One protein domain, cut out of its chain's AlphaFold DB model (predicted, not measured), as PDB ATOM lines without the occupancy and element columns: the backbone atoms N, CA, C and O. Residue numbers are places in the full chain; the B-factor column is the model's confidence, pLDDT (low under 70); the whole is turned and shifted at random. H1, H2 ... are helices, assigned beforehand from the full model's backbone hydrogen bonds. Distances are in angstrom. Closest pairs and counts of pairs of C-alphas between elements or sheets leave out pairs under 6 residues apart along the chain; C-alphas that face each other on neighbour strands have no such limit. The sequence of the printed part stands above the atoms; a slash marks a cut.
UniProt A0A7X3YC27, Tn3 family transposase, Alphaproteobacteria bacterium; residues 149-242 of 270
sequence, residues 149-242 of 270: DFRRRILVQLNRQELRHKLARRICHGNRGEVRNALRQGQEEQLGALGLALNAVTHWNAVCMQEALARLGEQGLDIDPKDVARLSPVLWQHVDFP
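What this domain is: This is residues 149 to 242 of the 270 residues of the protein "Tn3 family transposase" of Alphaproteobacteria bacterium (UniProt A0A7X3YC27). One long helix, H3, makes the longest axis, and H1 slants away from its side; after H3 the chain folds back through tiny H4 into an unnamed tail. The printed part has 94 residues with four named helices, H1, H2, H3 and H4 in chain order, and is all helix. It is loose, with a radius of gyration of the C-alphas of 16.7 A, spanning 56 by 32 by 19 A.

How they stand to each other: Start at H1, residues 149 to 171; its residues 164 to 171 alone touch H3, residues 184 to 218, closest at the C-alphas of Ala 168 and Leu 198, 6.4 A apart. They run opposite ways at a steep tilt of 62 degrees. H2, residues 174 to 177, and H1 touch only at the corner, closest at the C-alphas of Arg 169 and Gly 177, 4.2 A. H4, residues 225 to 228, touches no helix. Every O i to N i+4 pair is within hydrogen-bond range in H1 and H3; H2 and H4 are too short for one.

Where its parts are: Find C-alpha 149 at (98.603, 143.244, 64.528); H1 runs 32.9 A from there. H3 runs 51.0 A to C-alpha 218 at (80.730, 143.809, 37.214).

The domain as a whole: The printed part has no cut. Residues 173 to 184 and 186 have pLDDT under 70.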
ATOM      1  N   ASP A 149      98.732 142.242  65.582       89.06
ATOM      2  CA  ASP A 149      98.603 143.244  64.528       89.06
ATOM      3  C   ASP A 149      99.943 143.929  64.250       89.06
ATOM      4  O   ASP A 149     100.304 144.128  63.085       89.06
ATOM      5  N   PHE A 150     100.751 144.189  65.283       87.25
ATOM      6  CA  PHE A 150     102.145 144.609  65.115       87.25
ATOM      7  C   PHE A 150     102.954 143.575  64.325       87.25
ATOM      8  O   PHE A 150     103.616 143.924  63.338       87.25
ATOM      9  N   ARG A 151     102.841 142.291  64.689       90.44
ATOM     10  CA  ARG A 151     103.494 141.188  63.970       90.44
ATOM     11  C   ARG A 151     103.057 141.123  62.506       90.44
ATOM     12  O   ARG A 151     103.912 141.041  61.622       90.44
ATOM     13  N   ARG A 152     101.750 141.203  62.220       87.00
ATOM     14  CA  ARG A 152     101.225 141.224  60.840       87.00
ATOM     15  C   ARG A 152     101.782 142.397  60.039       87.00
ATOM     16  O   ARG A 152     102.257 142.191  58.924       87.00
ATOM     17  N   ARG A 153     101.781 143.610  60.600       85.88
ATOM     18  CA  ARG A 153     102.308 144.812  59.930       85.88
ATOM     19  C   ARG A 153     103.776 144.655  59.541       85.88
ATOM     20  O   ARG A 153     104.143 144.986  58.413       85.88
ATOM     21  N   ILE A 154     104.607 144.123  60.437       86.81
ATOM     22  CA  ILE A 154     106.027 143.872  60.149       86.81
ATOM     23  C   ILE A 154     106.189 142.826  59.052       86.81
ATOM     24  O   ILE A 154     106.961 143.044  58.119       86.81
ATOM     25  N   LEU A 155     105.447 141.717  59.128       84.81
ATOM     26  CA  LEU A 155     105.504 140.665  58.115       84.81
ATOM     27  C   LEU A 155     105.098 141.177  56.732       84.81
ATOM     28  O   LEU A 155     105.763 140.851  55.755       84.81
ATOM     29  N   VAL A 156     104.072 142.025  56.635       86.00
ATOM     30  CA  VAL A 156     103.670 142.649  55.363       86.00
ATOM     31  C   VAL A 156     104.810 143.485  54.773       86.00
ATOM     32  O   VAL A 156     105.128 143.349  53.590       86.00
ATOM     33  N   GLN A 157     105.475 144.311  55.588       85.06
ATOM     34  CA  GLN A 157     106.614 145.112  55.123       85.06
ATOM     35  C   GLN A 157     107.804 144.241  54.702       85.06
ATOM     36  O   GLN A 157     108.410 144.485  53.656       85.06
ATOM     37  N   LEU A 158     108.118 143.208  55.486       86.69
ATOM     38  CA  LEU A 158     109.207 142.279  55.195       86.69
ATOM     39  C   LEU A 158     108.945 141.515  53.895       86.69
ATOM     40  O   LEU A 158     109.795 141.504  53.007       86.69
ATOM     41  N   ASN A 159     107.740 140.961  53.746       86.88
ATOM     42  CA  ASN A 159     107.316 140.254  52.545       86.88
ATOM     43  C   ASN A 159     107.391 141.163  51.318       86.88
ATOM     44  O   ASN A 159     107.884 140.735  50.281       86.88
ATOM     45  N   ARG A 160     106.987 142.434  51.424       85.88
ATOM     46  CA  ARG A 160     107.103 143.393  50.314       85.88
ATOM     47  C   ARG A 160     108.552 143.569  49.851       85.88
ATOM     48  O   ARG A 160     108.813 143.532  48.648       85.88
ATOM     49  N   GLN A 161     109.491 143.745  50.781       86.69
ATOM     50  CA  GLN A 161     110.916 143.870  50.453       86.69
ATOM     51  C   GLN A 161     111.480 142.562  49.890       86.69
ATOM     52  O   GLN A 161     112.185 142.566  48.882       86.69
ATOM     53  N   GLU A 162     111.129 141.423  50.483       88.69
ATOM     54  CA  GLU A 162     111.608 140.121  50.029       88.69
ATOM     55  C   GLU A 162     111.086 139.766  48.630       88.69
ATOM     56  O   GLU A 162     111.863 139.312  47.789       88.69
ATOM     57  N   LEU A 163     109.805 140.023  48.347       88.00
ATOM     58  CA  LEU A 163     109.212 139.867  47.015       88.00
ATOM     59  C   LEU A 163     109.923 140.760  45.997       88.00
ATOM     60  O   LEU A 163     110.293 140.283  44.924       88.00
ATOM     61  N   ARG A 164     110.202 142.022  46.351       88.81
ATOM     62  CA  ARG A 164     110.955 142.950  45.495       88.81
ATOM     63  C   ARG A 164     112.348 142.406  45.176       88.81
ATOM     64  O   ARG A 164     112.754 142.408  44.018       88.81
ATOM     65  N   HIS A 165     113.065 141.897  46.177       88.38
ATOM     66  CA  HIS A 165     114.386 141.298  45.983       88.38
ATOM     67  C   HIS A 165     114.339 139.997  45.171       88.38
ATOM     68  O   HIS A 165     115.228 139.748  44.358       88.38
ATOM     69  N   LYS A 166     113.318 139.156  45.365       88.06
ATOM     70  CA  LYS A 166     113.112 137.943  44.561       88.06
ATOM     71  C   LYS A 166     112.840 138.286  43.095       88.06
ATOM     72  O   LYS A 166     113.494 137.709  42.229       88.06
ATOM     73  N   LEU A 167     111.971 139.258  42.824       87.00
ATOM     74  CA  LEU A 167     111.706 139.737  41.467       87.00
ATOM     75  C   LEU A 167     112.961 140.354  40.834       87.00
ATOM     76  O   LEU A 167     113.309 140.001  39.712       87.00
ATOM     77  N   ALA A 168     113.698 141.193  41.567       86.62
ATOM     78  CA  ALA A 168     114.951 141.773  41.083       86.62
ATOM     79  C   ALA A 168     115.974 140.693  40.681       86.62
ATOM     80  O   ALA A 168     116.571 140.779  39.611       86.62
ATOM     81  N   ARG A 169     116.124 139.631  41.489       84.25
ATOM     82  CA  ARG A 169     116.978 138.479  41.146       84.25
ATOM     83  C   ARG A 169     116.476 137.701  39.933       84.25
ATOM     84  O   ARG A 169     117.286 137.157  39.192       84.25
ATOM     85  N   ARG A 170     115.158 137.628  39.729       84.56
ATOM     86  CA  ARG A 170     114.573 136.956  38.564       84.56
ATOM     87  C   ARG A 170     114.801 137.748  37.274       84.56
ATOM     88  O   ARG A 170     115.128 137.138  36.263       84.56
ATOM     89  N   ILE A 171     114.681 139.077  37.326       83.69
ATOM     90  CA  ILE A 171     115.005 139.974  36.206       83.69
ATOM     91  C   ILE A 171     116.505 139.889  35.896       83.69
ATOM     92  O   ILE A 171     116.899 139.630  34.759       83.69
ATOM     93  N   CYS A 172     117.349 140.035  36.922       78.19
ATOM     94  CA  CYS A 172     118.806 139.947  36.827       78.19
ATOM     95  C   CYS A 172     119.284 138.481  36.794       78.19
ATOM     96  O   CYS A 172     120.085 138.041  37.601       78.19
ATOM     97  N   HIS A 173     118.772 137.669  35.875       69.25
ATOM     98  CA  HIS A 173     119.072 136.234  35.826       69.25
ATOM     99  C   HIS A 173     120.552 135.905  35.514       69.25
ATOM    100  O   HIS A 173     121.024 134.815  35.843       69.25
ATOM    101  N   GLY A 174     121.307 136.838  34.920       63.31
ATOM    102  CA  GLY A 174     122.753 136.718  34.727       63.31
ATOM    103  C   GLY A 174     123.525 136.779  36.052       63.31
ATOM    104  O   GLY A 174     123.162 137.517  36.961       63.31
ATOM    105  N   ASN A 175     124.605 135.996  36.177       58.44
ATOM    106  CA  ASN A 175     125.519 136.050  37.329       58.44
ATOM    107  C   ASN A 175     124.858 135.794  38.705       58.44
ATOM    108  O   ASN A 175     125.262 136.363  39.715       58.44
ATOM    109  N   ARG A 176     123.845 134.912  38.749       59.31
ATOM    110  CA  ARG A 176     123.079 134.523  39.956       59.31
ATOM    111  C   ARG A 176     122.210 135.628  40.583       59.31
ATOM    112  O   ARG A 176     121.882 135.521  41.764       59.31
ATOM    113  N   GLY A 177     121.797 136.662  39.844       59.78
ATOM    114  CA  GLY A 177     121.034 137.758  40.463       59.78
ATOM    115  C   GLY A 177     121.901 138.857  41.056       59.78
ATOM    116  O   GLY A 177     121.370 139.713  41.763       59.78
ATOM    117  N   GLU A 178     123.215 138.819  40.820       62.31
ATOM    118  CA  GLU A 178     124.169 139.767  41.382       62.31
ATOM    119  C   GLU A 178     124.666 140.756  40.326       62.31
ATOM    120  O   GLU A 178     125.226 140.383  39.292       62.31
ATOM    121  N   VAL A 179     124.525 142.043  40.643       60.19
ATOM    122  CA  VAL A 179     125.136 143.146  39.899       60.19
ATOM    123  C   VAL A 179     126.640 143.100  40.166       60.19
ATOM    124  O   VAL A 179     127.100 143.489  41.239       60.19
ATOM    125  N   ARG A 180     127.417 142.588  39.208       60.53
ATOM    126  CA  ARG A 180     128.882 142.625  39.272       60.53
ATOM    127  C   ARG A 180     129.407 143.452  38.111       60.53
ATOM    128  O   ARG A 180     129.389 143.011  36.967       60.53
ATOM    129  N   ASN A 181     129.904 144.633  38.439       61.47
ATOM    130  CA  ASN A 181     130.718 145.437  37.544       61.47
ATOM    131  C   ASN A 181     131.920 145.967  38.336       61.47
ATOM    132  O   ASN A 181     131.787 146.259  39.525       61.47
ATOM    133  N   ALA A 182     133.091 146.041  37.705       59.53
ATOM    134  CA  ALA A 182     134.319 146.497  38.355       59.53
ATOM    135  C   ALA A 182     134.292 148.009  38.641       59.53
ATOM    136  O   ALA A 182     134.922 148.465  39.592       59.53
ATOM    137  N   LEU A 183     133.537 148.781  37.849       65.62
ATOM    138  CA  LEU A 183     133.373 150.224  38.027       65.62
ATOM    139  C   LEU A 183     132.050 150.561  38.725       65.62
ATOM    140  O   LEU A 183     130.993 150.060  38.341       65.62
ATOM    141  N   ARG A 184     132.102 151.498  39.685       68.62
ATOM    142  CA  ARG A 184     130.930 152.023  40.417       68.62
ATOM    143  C   ARG A 184     129.851 152.566  39.479       68.62
ATOM    144  O   ARG A 184     128.688 152.230  39.644       68.62
ATOM    145  N   GLN A 185     130.240 153.352  38.475       70.69
ATOM    146  CA  GLN A 185     129.294 153.925  37.513       70.69
ATOM    147  C   GLN A 185     128.517 152.832  36.760       70.69
ATOM    148  O   GLN A 185     127.298 152.895  36.657       70.69
ATOM    149  N   GLY A 186     129.201 151.761  36.350       69.38
ATOM    150  CA  GLY A 186     128.552 150.622  35.706       69.38
ATOM    151  C   GLY A 186     127.643 149.809  36.641       69.38
ATOM    152  O   GLY A 186     126.710 149.167  36.167       69.38
ATOM    153  N   GLN A 187     127.871 149.835  37.961       74.00
ATOM    154  CA  GLN A 187     126.934 149.264  38.940       74.00
ATOM    155  C   GLN A 187     125.689 150.146  39.096       74.00
ATOM    156  O   GLN A 187     124.581 149.625  39.188       74.00
ATOM    157  N   GLU A 188     125.856 151.469  39.102       80.50
ATOM    158  CA  GLU A 188     124.756 152.436  39.215       80.50
ATOM    159  C   GLU A 188     123.830 152.385  38.002       80.50
ATOM    160  O   GLU A 188     122.613 152.322  38.169       80.50
ATOM    161  N   GLU A 189     124.386 152.313  36.794       79.88
ATOM    162  CA  GLU A 189     123.619 152.157  35.554       79.88
ATOM    163  C   GLU A 189     122.840 150.831  35.534       79.88
ATOM    164  O   GLU A 189     121.645 150.812  35.229       79.88
ATOM    165  N   GLN A 190     123.473 149.724  35.945       80.81
ATOM    166  CA  GLN A 190     122.808 148.420  36.062       80.81
ATOM    167  C   GLN A 190     121.689 148.429  37.112       80.81
ATOM    168  O   GLN A 190     120.608 147.890  36.866       80.81
ATOM    169  N   LEU A 191     121.914 149.055  38.269       84.06
ATOM    170  CA  LEU A 191     120.898 149.210  39.311       84.06
ATOM    171  C   LEU A 191     119.749 150.117  38.855       84.06
ATOM    172  O   LEU A 191     118.593 149.823  39.164       84.06
ATOM    173  N   GLY A 192     120.046 151.172  38.097       84.81
ATOM    174  CA  GLY A 192     119.053 152.063  37.500       84.81
ATOM    175  C   GLY A 192     118.154 151.332  36.505       84.81
ATOM    176  O   GLY A 192     116.931 151.349  36.651       84.81
ATOM    177  N   ALA A 193     118.749 150.610  35.551       87.25
ATOM    178  CA  ALA A 193     118.013 149.809  34.572       87.25
ATOM    179  C   ALA A 193     117.185 148.693  35.234       87.25
ATOM    180  O   ALA A 193     116.016 148.495  34.897       87.25
ATOM    181  N   LEU A 194     117.752 148.000  36.230       87.50
ATOM    182  CA  LEU A 194     117.033 146.995  37.017       87.50
ATOM    183  C   LEU A 194     115.853 147.613  37.776       87.50
ATOM    184  O   LEU A 194     114.770 147.029  37.817       87.50
ATOM    185  N   GLY A 195     116.049 148.798  38.360       89.25
ATOM    186  CA  GLY A 195     114.996 149.559  39.023       89.25
ATOM    187  C   GLY A 195     113.856 149.922  38.073       89.25
ATOM    188  O   GLY A 195     112.693 149.749  38.434       89.25
ATOM    189  N   LEU A 196     114.178 150.356  36.852       91.31
ATOM    190  CA  LEU A 196     113.191 150.665  35.819       91.31
ATOM    191  C   LEU A 196     112.381 149.425  35.422       91.31
ATOM    192  O   LEU A 196     111.154 149.462  35.470       91.31
ATOM    193  N   ALA A 197     113.048 148.312  35.101       89.25
ATOM    194  CA  ALA A 197     112.383 147.064  34.722       89.25
ATOM    195  C   ALA A 197     111.474 146.528  35.842       89.25
ATOM    196  O   ALA A 197     110.333 146.132  35.607       89.25
ATOM    197  N   LEU A 198     111.957 146.569  37.085       90.75
ATOM    198  CA  LEU A 198     111.201 146.176  38.271       90.75
ATOM    199  C   LEU A 198     109.930 147.018  38.449       90.75
ATOM    200  O   LEU A 198     108.856 146.477  38.729       90.75
ATOM    201  N   ASN A 199     110.051 148.338  38.295       92.62
ATOM    202  CA  ASN A 199     108.922 149.254  38.397       92.62
ATOM    203  C   ASN A 199     107.931 149.045  37.245       92.62
ATOM    204  O   ASN A 199     106.732 149.052  37.498       92.62
ATOM    205  N   ALA A 200     108.408 148.788  36.024       91.62
ATOM    206  CA  ALA A 200     107.559 148.500  34.869       91.62
ATOM    207  C   ALA A 200     106.713 147.232  35.079       91.62
ATOM    208  O   ALA A 200     105.497 147.280  34.917       91.62
ATOM    209  N   VAL A 201     107.322 146.127  35.533       90.75
ATOM    210  CA  VAL A 201     106.591 144.885  35.859       90.75
ATOM    211  C   VAL A 201     105.584 145.120  36.986       90.75
ATOM    212  O   VAL A 201     104.432 144.708  36.890       90.75
ATOM    213  N   THR A 202     105.993 145.818  38.048       92.12
ATOM    214  CA  THR A 202     105.104 146.112  39.184       92.12
ATOM    215  C   THR A 202     103.918 146.980  38.756       92.12
ATOM    216  O   THR A 202     102.792 146.740  39.186       92.12
ATOM    217  N   HIS A 203     104.153 147.975  37.902       92.31
ATOM    218  CA  HIS A 203     103.107 148.841  37.373       92.31
ATOM    219  C   HIS A 203     102.135 148.063  36.484       92.31
ATOM    220  O   HIS A 203     100.928 148.143  36.695       92.31
ATOM    221  N   TRP A 204     102.654 147.248  35.562       90.25
ATOM    222  CA  TRP A 204     101.834 146.386  34.714       90.25
ATOM    223  C   TRP A 204     100.925 145.467  35.539       90.25
ATOM    224  O   TRP A 204      99.721 145.400  35.305       90.25
ATOM    225  N   ASN A 205     101.475 144.832  36.576       91.81
ATOM    226  CA  ASN A 205     100.699 143.991  37.483       91.81
ATOM    227  C   ASN A 205      99.600 144.767  38.207       91.81
ATOM    228  O   ASN A 205      98.494 144.254  38.343       91.81
ATOM    229  N   ALA A 206      99.887 145.986  38.670       92.44
ATOM    230  CA  ALA A 206      98.895 146.825  39.334       92.44
ATOM    231  C   ALA A 206      97.736 147.185  38.388       92.44
ATOM    232  O   ALA A 206      96.577 147.092  38.785       92.44
ATOM    233  N   VAL A 207      98.038 147.517  37.129       91.88
ATOM    234  CA  VAL A 207      97.025 147.793  36.098       91.88
ATOM    235  C   VAL A 207      96.172 146.552  35.818       91.88
ATOM    236  O   VAL A 207      94.946 146.635  35.831       91.88
ATOM    237  N   CYS A 208      96.791 145.381  35.644       89.06
ATOM    238  CA  CYS A 208      96.050 144.133  35.446       89.06
ATOM    239  C   CYS A 208      95.198 143.741  36.663       89.06
ATOM    240  O   CYS A 208      94.097 143.225  36.491       89.06
ATOM    241  N   MET A 209      95.683 143.973  37.888       91.31
ATOM    242  CA  MET A 209      94.907 143.732  39.109       91.31
ATOM    243  C   MET A 209      93.697 144.658  39.198       91.31
ATOM    244  O   MET A 209      92.619 144.192  39.547       91.31
ATOM    245  N   GLN A 210      93.856 145.938  38.856       91.06
ATOM    246  CA  GLN A 210      92.752 146.897  38.853       91.06
ATOM    247  C   GLN A 210      91.650 146.480  37.873       91.06
ATOM    248  O   GLN A 210      90.478 146.472  38.236       91.06
ATOM    249  N   GLU A 211      92.029 146.076  36.660       89.75
ATOM    250  CA  GLU A 211      91.098 145.548  35.658       89.75
ATOM    251  C   GLU A 211      90.400 144.268  36.148       89.75
ATOM    252  O   GLU A 211      89.200 144.091  35.952       89.75
ATOM    253  N   ALA A 212      91.126 143.379  36.833       89.19
ATOM    254  CA  ALA A 212      90.537 142.174  37.412       89.19
ATOM    255  C   ALA A 212      89.506 142.497  38.499       89.19
ATOM    256  O   ALA A 212      88.428 141.909  38.502       89.19
ATOM    257  N   LEU A 213      89.802 143.451  39.385       90.81
ATOM    258  CA  LEU A 213      88.859 143.907  40.408       90.81
ATOM    259  C   LEU A 213      87.612 144.545  39.784       90.81
ATOM    260  O   LEU A 213      86.508 144.261  40.238       90.81
ATOM    261  N   ALA A 214      87.774 145.346  38.726       89.56
ATOM    262  CA  ALA A 214      86.652 145.952  38.010       89.56
ATOM    263  C   ALA A 214      85.701 144.886  37.440       89.56
ATOM    264  O   ALA A 214      84.503 144.929  37.707       89.56
ATOM    265  N   ARG A 215      86.238 143.868  36.754       87.25
ATOM    266  CA  ARG A 215      85.420 142.770  36.207       87.25
ATOM    267  C   ARG A 215      84.746 141.918  37.273       87.25
ATOM    268  O   ARG A 215      83.631 141.458  37.058       87.25
ATOM    269  N   LEU A 216      85.404 141.682  38.409       87.81
ATOM    270  CA  LEU A 216      84.786 140.964  39.528       87.81
ATOM    271  C   LEU A 216      83.605 141.766  40.102       87.81
ATOM    272  O   LEU A 216      82.557 141.186  40.375       87.81
ATOM    273  N   GLY A 217      83.739 143.093  40.194       86.62
ATOM    274  CA  GLY A 217      82.638 143.980  40.572       86.62
ATOM    275  C   GLY A 217      81.474 143.948  39.574       86.62
ATOM    276  O   GLY A 217      80.322 143.834  39.983       86.62
ATOM    277  N   GLU A 218      81.754 143.960  38.267       87.94
ATOM    278  CA  GLU A 218      80.730 143.809  37.214       87.94
ATOM    279  C   GLU A 218      79.999 142.458  37.281       87.94
ATOM    280  O   GLU A 218      78.818 142.370  36.953       87.94
ATOM    281  N   GLN A 219      80.681 141.405  37.739       86.62
ATOM    282  CA  GLN A 219      80.106 140.075  37.967       86.62
ATOM    283  C   GLN A 219      79.279 139.978  39.261       86.62
ATOM    284  O   GLN A 219      78.744 138.912  39.563       86.62
ATOM    285  N   GLY A 220      79.159 141.072  40.021       85.56
ATOM    286  CA  GLY A 220      78.366 141.139  41.246       85.56
ATOM    287  C   GLY A 220      79.058 140.567  42.485       85.56
ATOM    288  O   GLY A 220      78.383 140.316  43.483       85.56
ATOM    289  N   LEU A 221      80.379 140.346  42.450       85.69
ATOM    290  CA  LEU A 221      81.137 139.999  43.654       85.69
ATOM    291  C   LEU A 221      81.345 141.244  44.519       85.69
ATOM    292  O   LEU A 221      81.916 142.236  44.068       85.69
ATOM    293  N   ASP A 222      80.923 141.157  45.779       86.75
ATOM    294  CA  ASP A 222      81.239 142.161  46.791       86.75
ATOM    295  C   ASP A 222      82.701 142.006  47.238       86.75
ATOM    296  O   ASP A 222      83.125 140.930  47.673       86.75
ATOM    297  N   ILE A 223      83.493 143.067  47.080       87.44
ATOM    298  CA  ILE A 223      84.935 143.065  47.342       87.44
ATOM    299  C   ILE A 223      85.203 143.956  48.556       87.44
ATOM    300  O   ILE A 223      85.128 145.180  48.455       87.44
ATOM    301  N   ASP A 224      85.590 143.358  49.690       90.81
ATOM    302  CA  ASP A 224      85.973 144.120  50.886       90.81
ATOM    303  C   ASP A 224      87.221 144.983  50.582       90.81
ATOM    304  O   ASP A 224      88.282 144.450  50.219       90.81
ATOM    305  N   PRO A 225      87.164 146.317  50.779       87.62
ATOM    306  CA  PRO A 225      88.325 147.196  50.646       87.62
ATOM    307  C   PRO A 225      89.548 146.747  51.464       87.62
ATOM    308  O   PRO A 225      90.691 147.020  51.084       87.62
ATOM    309  N   LYS A 226      89.339 146.036  52.583       86.31
ATOM    310  CA  LYS A 226      90.421 145.478  53.409       86.31
ATOM    311  C   LYS A 226      91.209 144.389  52.691       86.31
ATOM    312  O   LYS A 226      92.404 144.255  52.958       86.31
ATOM    313  N   ASP A 227      90.581 143.636  51.795       85.69
ATOM    314  CA  ASP A 227      91.257 142.601  51.015       85.69
ATOM    315  C   ASP A 227      92.014 143.201  49.832       85.69
ATOM    316  O   ASP A 227      93.158 142.814  49.581       85.69
ATOM    317  N   VAL A 228      91.469 144.248  49.202       87.38
ATOM    318  CA  VAL A 228      92.195 145.036  48.189       87.38
ATOM    319  C   VAL A 228      93.473 145.638  48.779       87.38
ATOM    320  O   VAL A 228      94.540 145.558  48.171       87.38
ATOM    321  N   ALA A 229      93.408 146.160  50.008       84.75
ATOM    322  CA  ALA A 229      94.564 146.728  50.706       84.75
ATOM    323  C   ALA A 229      95.689 145.712  50.996       84.75
ATOM    324  O   ALA A 229      96.820 146.109  51.293       84.75
ATOM    325  N   ARG A 230      95.402 144.405  50.930       82.06
ATOM    326  CA  ARG A 230      96.379 143.324  51.146       82.06
ATOM    327  C   ARG A 230      97.054 142.858  49.857       82.06
ATOM    328  O   ARG A 230      98.040 142.121  49.935       82.06
ATOM    329  N   LEU A 231      96.557 143.268  48.690       87.19
ATOM    330  CA  LEU A 231      97.136 142.882  47.408       87.19
ATOM    331  C   LEU A 231      98.541 143.470  47.239       87.19
ATOM    332  O   LEU A 231      98.822 144.620  47.577       87.19
ATOM    333  N   SER A 232      99.446 142.660  46.686       86.62
ATOM    334  CA  SER A 232     100.807 143.075  46.356       86.62
ATOM    335  C   SER A 232     101.036 142.921  44.855       86.62
ATOM    336  O   SER A 232     101.041 141.789  44.370       86.62
ATOM    337  N   PRO A 233     101.315 144.010  44.115       88.69
ATOM    338  CA  PRO A 233     101.581 143.946  42.678       88.69
ATOM    339  C   PRO A 233     102.967 143.365  42.344       88.69
ATOM    340  O   PRO A 233     103.367 143.318  41.184       88.69
ATOM    341  N   VAL A 234     103.738 142.911  43.337       87.69
ATOM    342  CA  VAL A 234     105.089 142.360  43.148       87.69
ATOM    343  C   VAL A 234     105.013 140.848  42.894       87.69
ATOM    344  O   VAL A 234     105.475 140.038  43.696       87.69
ATOM    345  N   LEU A 235     104.398 140.470  41.773       85.31
ATOM    346  CA  LEU A 235     104.250 139.090  41.299       85.31
ATOM    347  C   LEU A 235     105.031 138.891  39.996       85.31
ATOM    348  O   LEU A 235     105.150 139.806  39.189       85.31
ATOM    349  N   TRP A 236     105.570 137.694  39.772       85.19
ATOM    350  CA  TRP A 236     106.423 137.452  38.596       85.19
ATOM    351  C   TRP A 236     106.331 136.045  38.012       85.19
ATOM    352  O   TRP A 236     106.977 135.763  37.012       85.19
ATOM    353  N   GLN A 237     105.549 135.150  38.617       84.44
ATOM    354  CA  GLN A 237     105.399 133.770  38.135       84.44
ATOM    355  C   GLN A 237     104.729 133.685  36.756       84.44
ATOM    356  O   GLN A 237     104.892 132.693  36.062       84.44
ATOM    357  N   HIS A 238     103.992 134.725  36.363       82.50
ATOM    358  CA  HIS A 238     103.314 134.824  35.071       82.50
ATOM    359  C   HIS A 238     104.156 135.542  33.998       82.50
ATOM    360  O   HIS A 238     103.660 135.757  32.892       82.50
ATOM    361  N   VAL A 239     105.382 135.963  34.335       82.44
ATOM    362  CA  VAL A 239     106.301 136.651  33.424       82.44
ATOM    363  C   VAL A 239     107.462 135.721  33.104       82.44
ATOM    364  O   VAL A 239     108.257 135.360  33.978       82.44
ATOM    365  N   ASP A 240     107.589 135.377  31.830       81.38
ATOM    366  CA  ASP A 240     108.777 134.721  31.309       81.38
ATOM    367  C   ASP A 240     109.832 135.793  31.040       81.38
ATOM    368  O   ASP A 240     109.602 136.689  30.234       81.38
ATOM    369  N   PHE A 241     110.959 135.725  31.756       79.69
ATOM    370  CA  PHE A 241     112.116 136.631  31.635       79.69
ATOM    371  C   PHE A 241     113.256 136.136  30.725       79.69
ATOM    372  O   PHE A 241     113.944 136.981  30.149       79.69
ATOM    373  N   PRO A 242     113.550 134.823  30.622       76.81
ATOM    374  CA  PRO A 242     114.552 134.351  29.679       76.81
ATOM    375  C   PRO A 242     113.925 134.173  28.294       76.81
ATOM    376  O   PRO A 242     112.872 133.554  28.163       76.81
TER     377      PRO A 242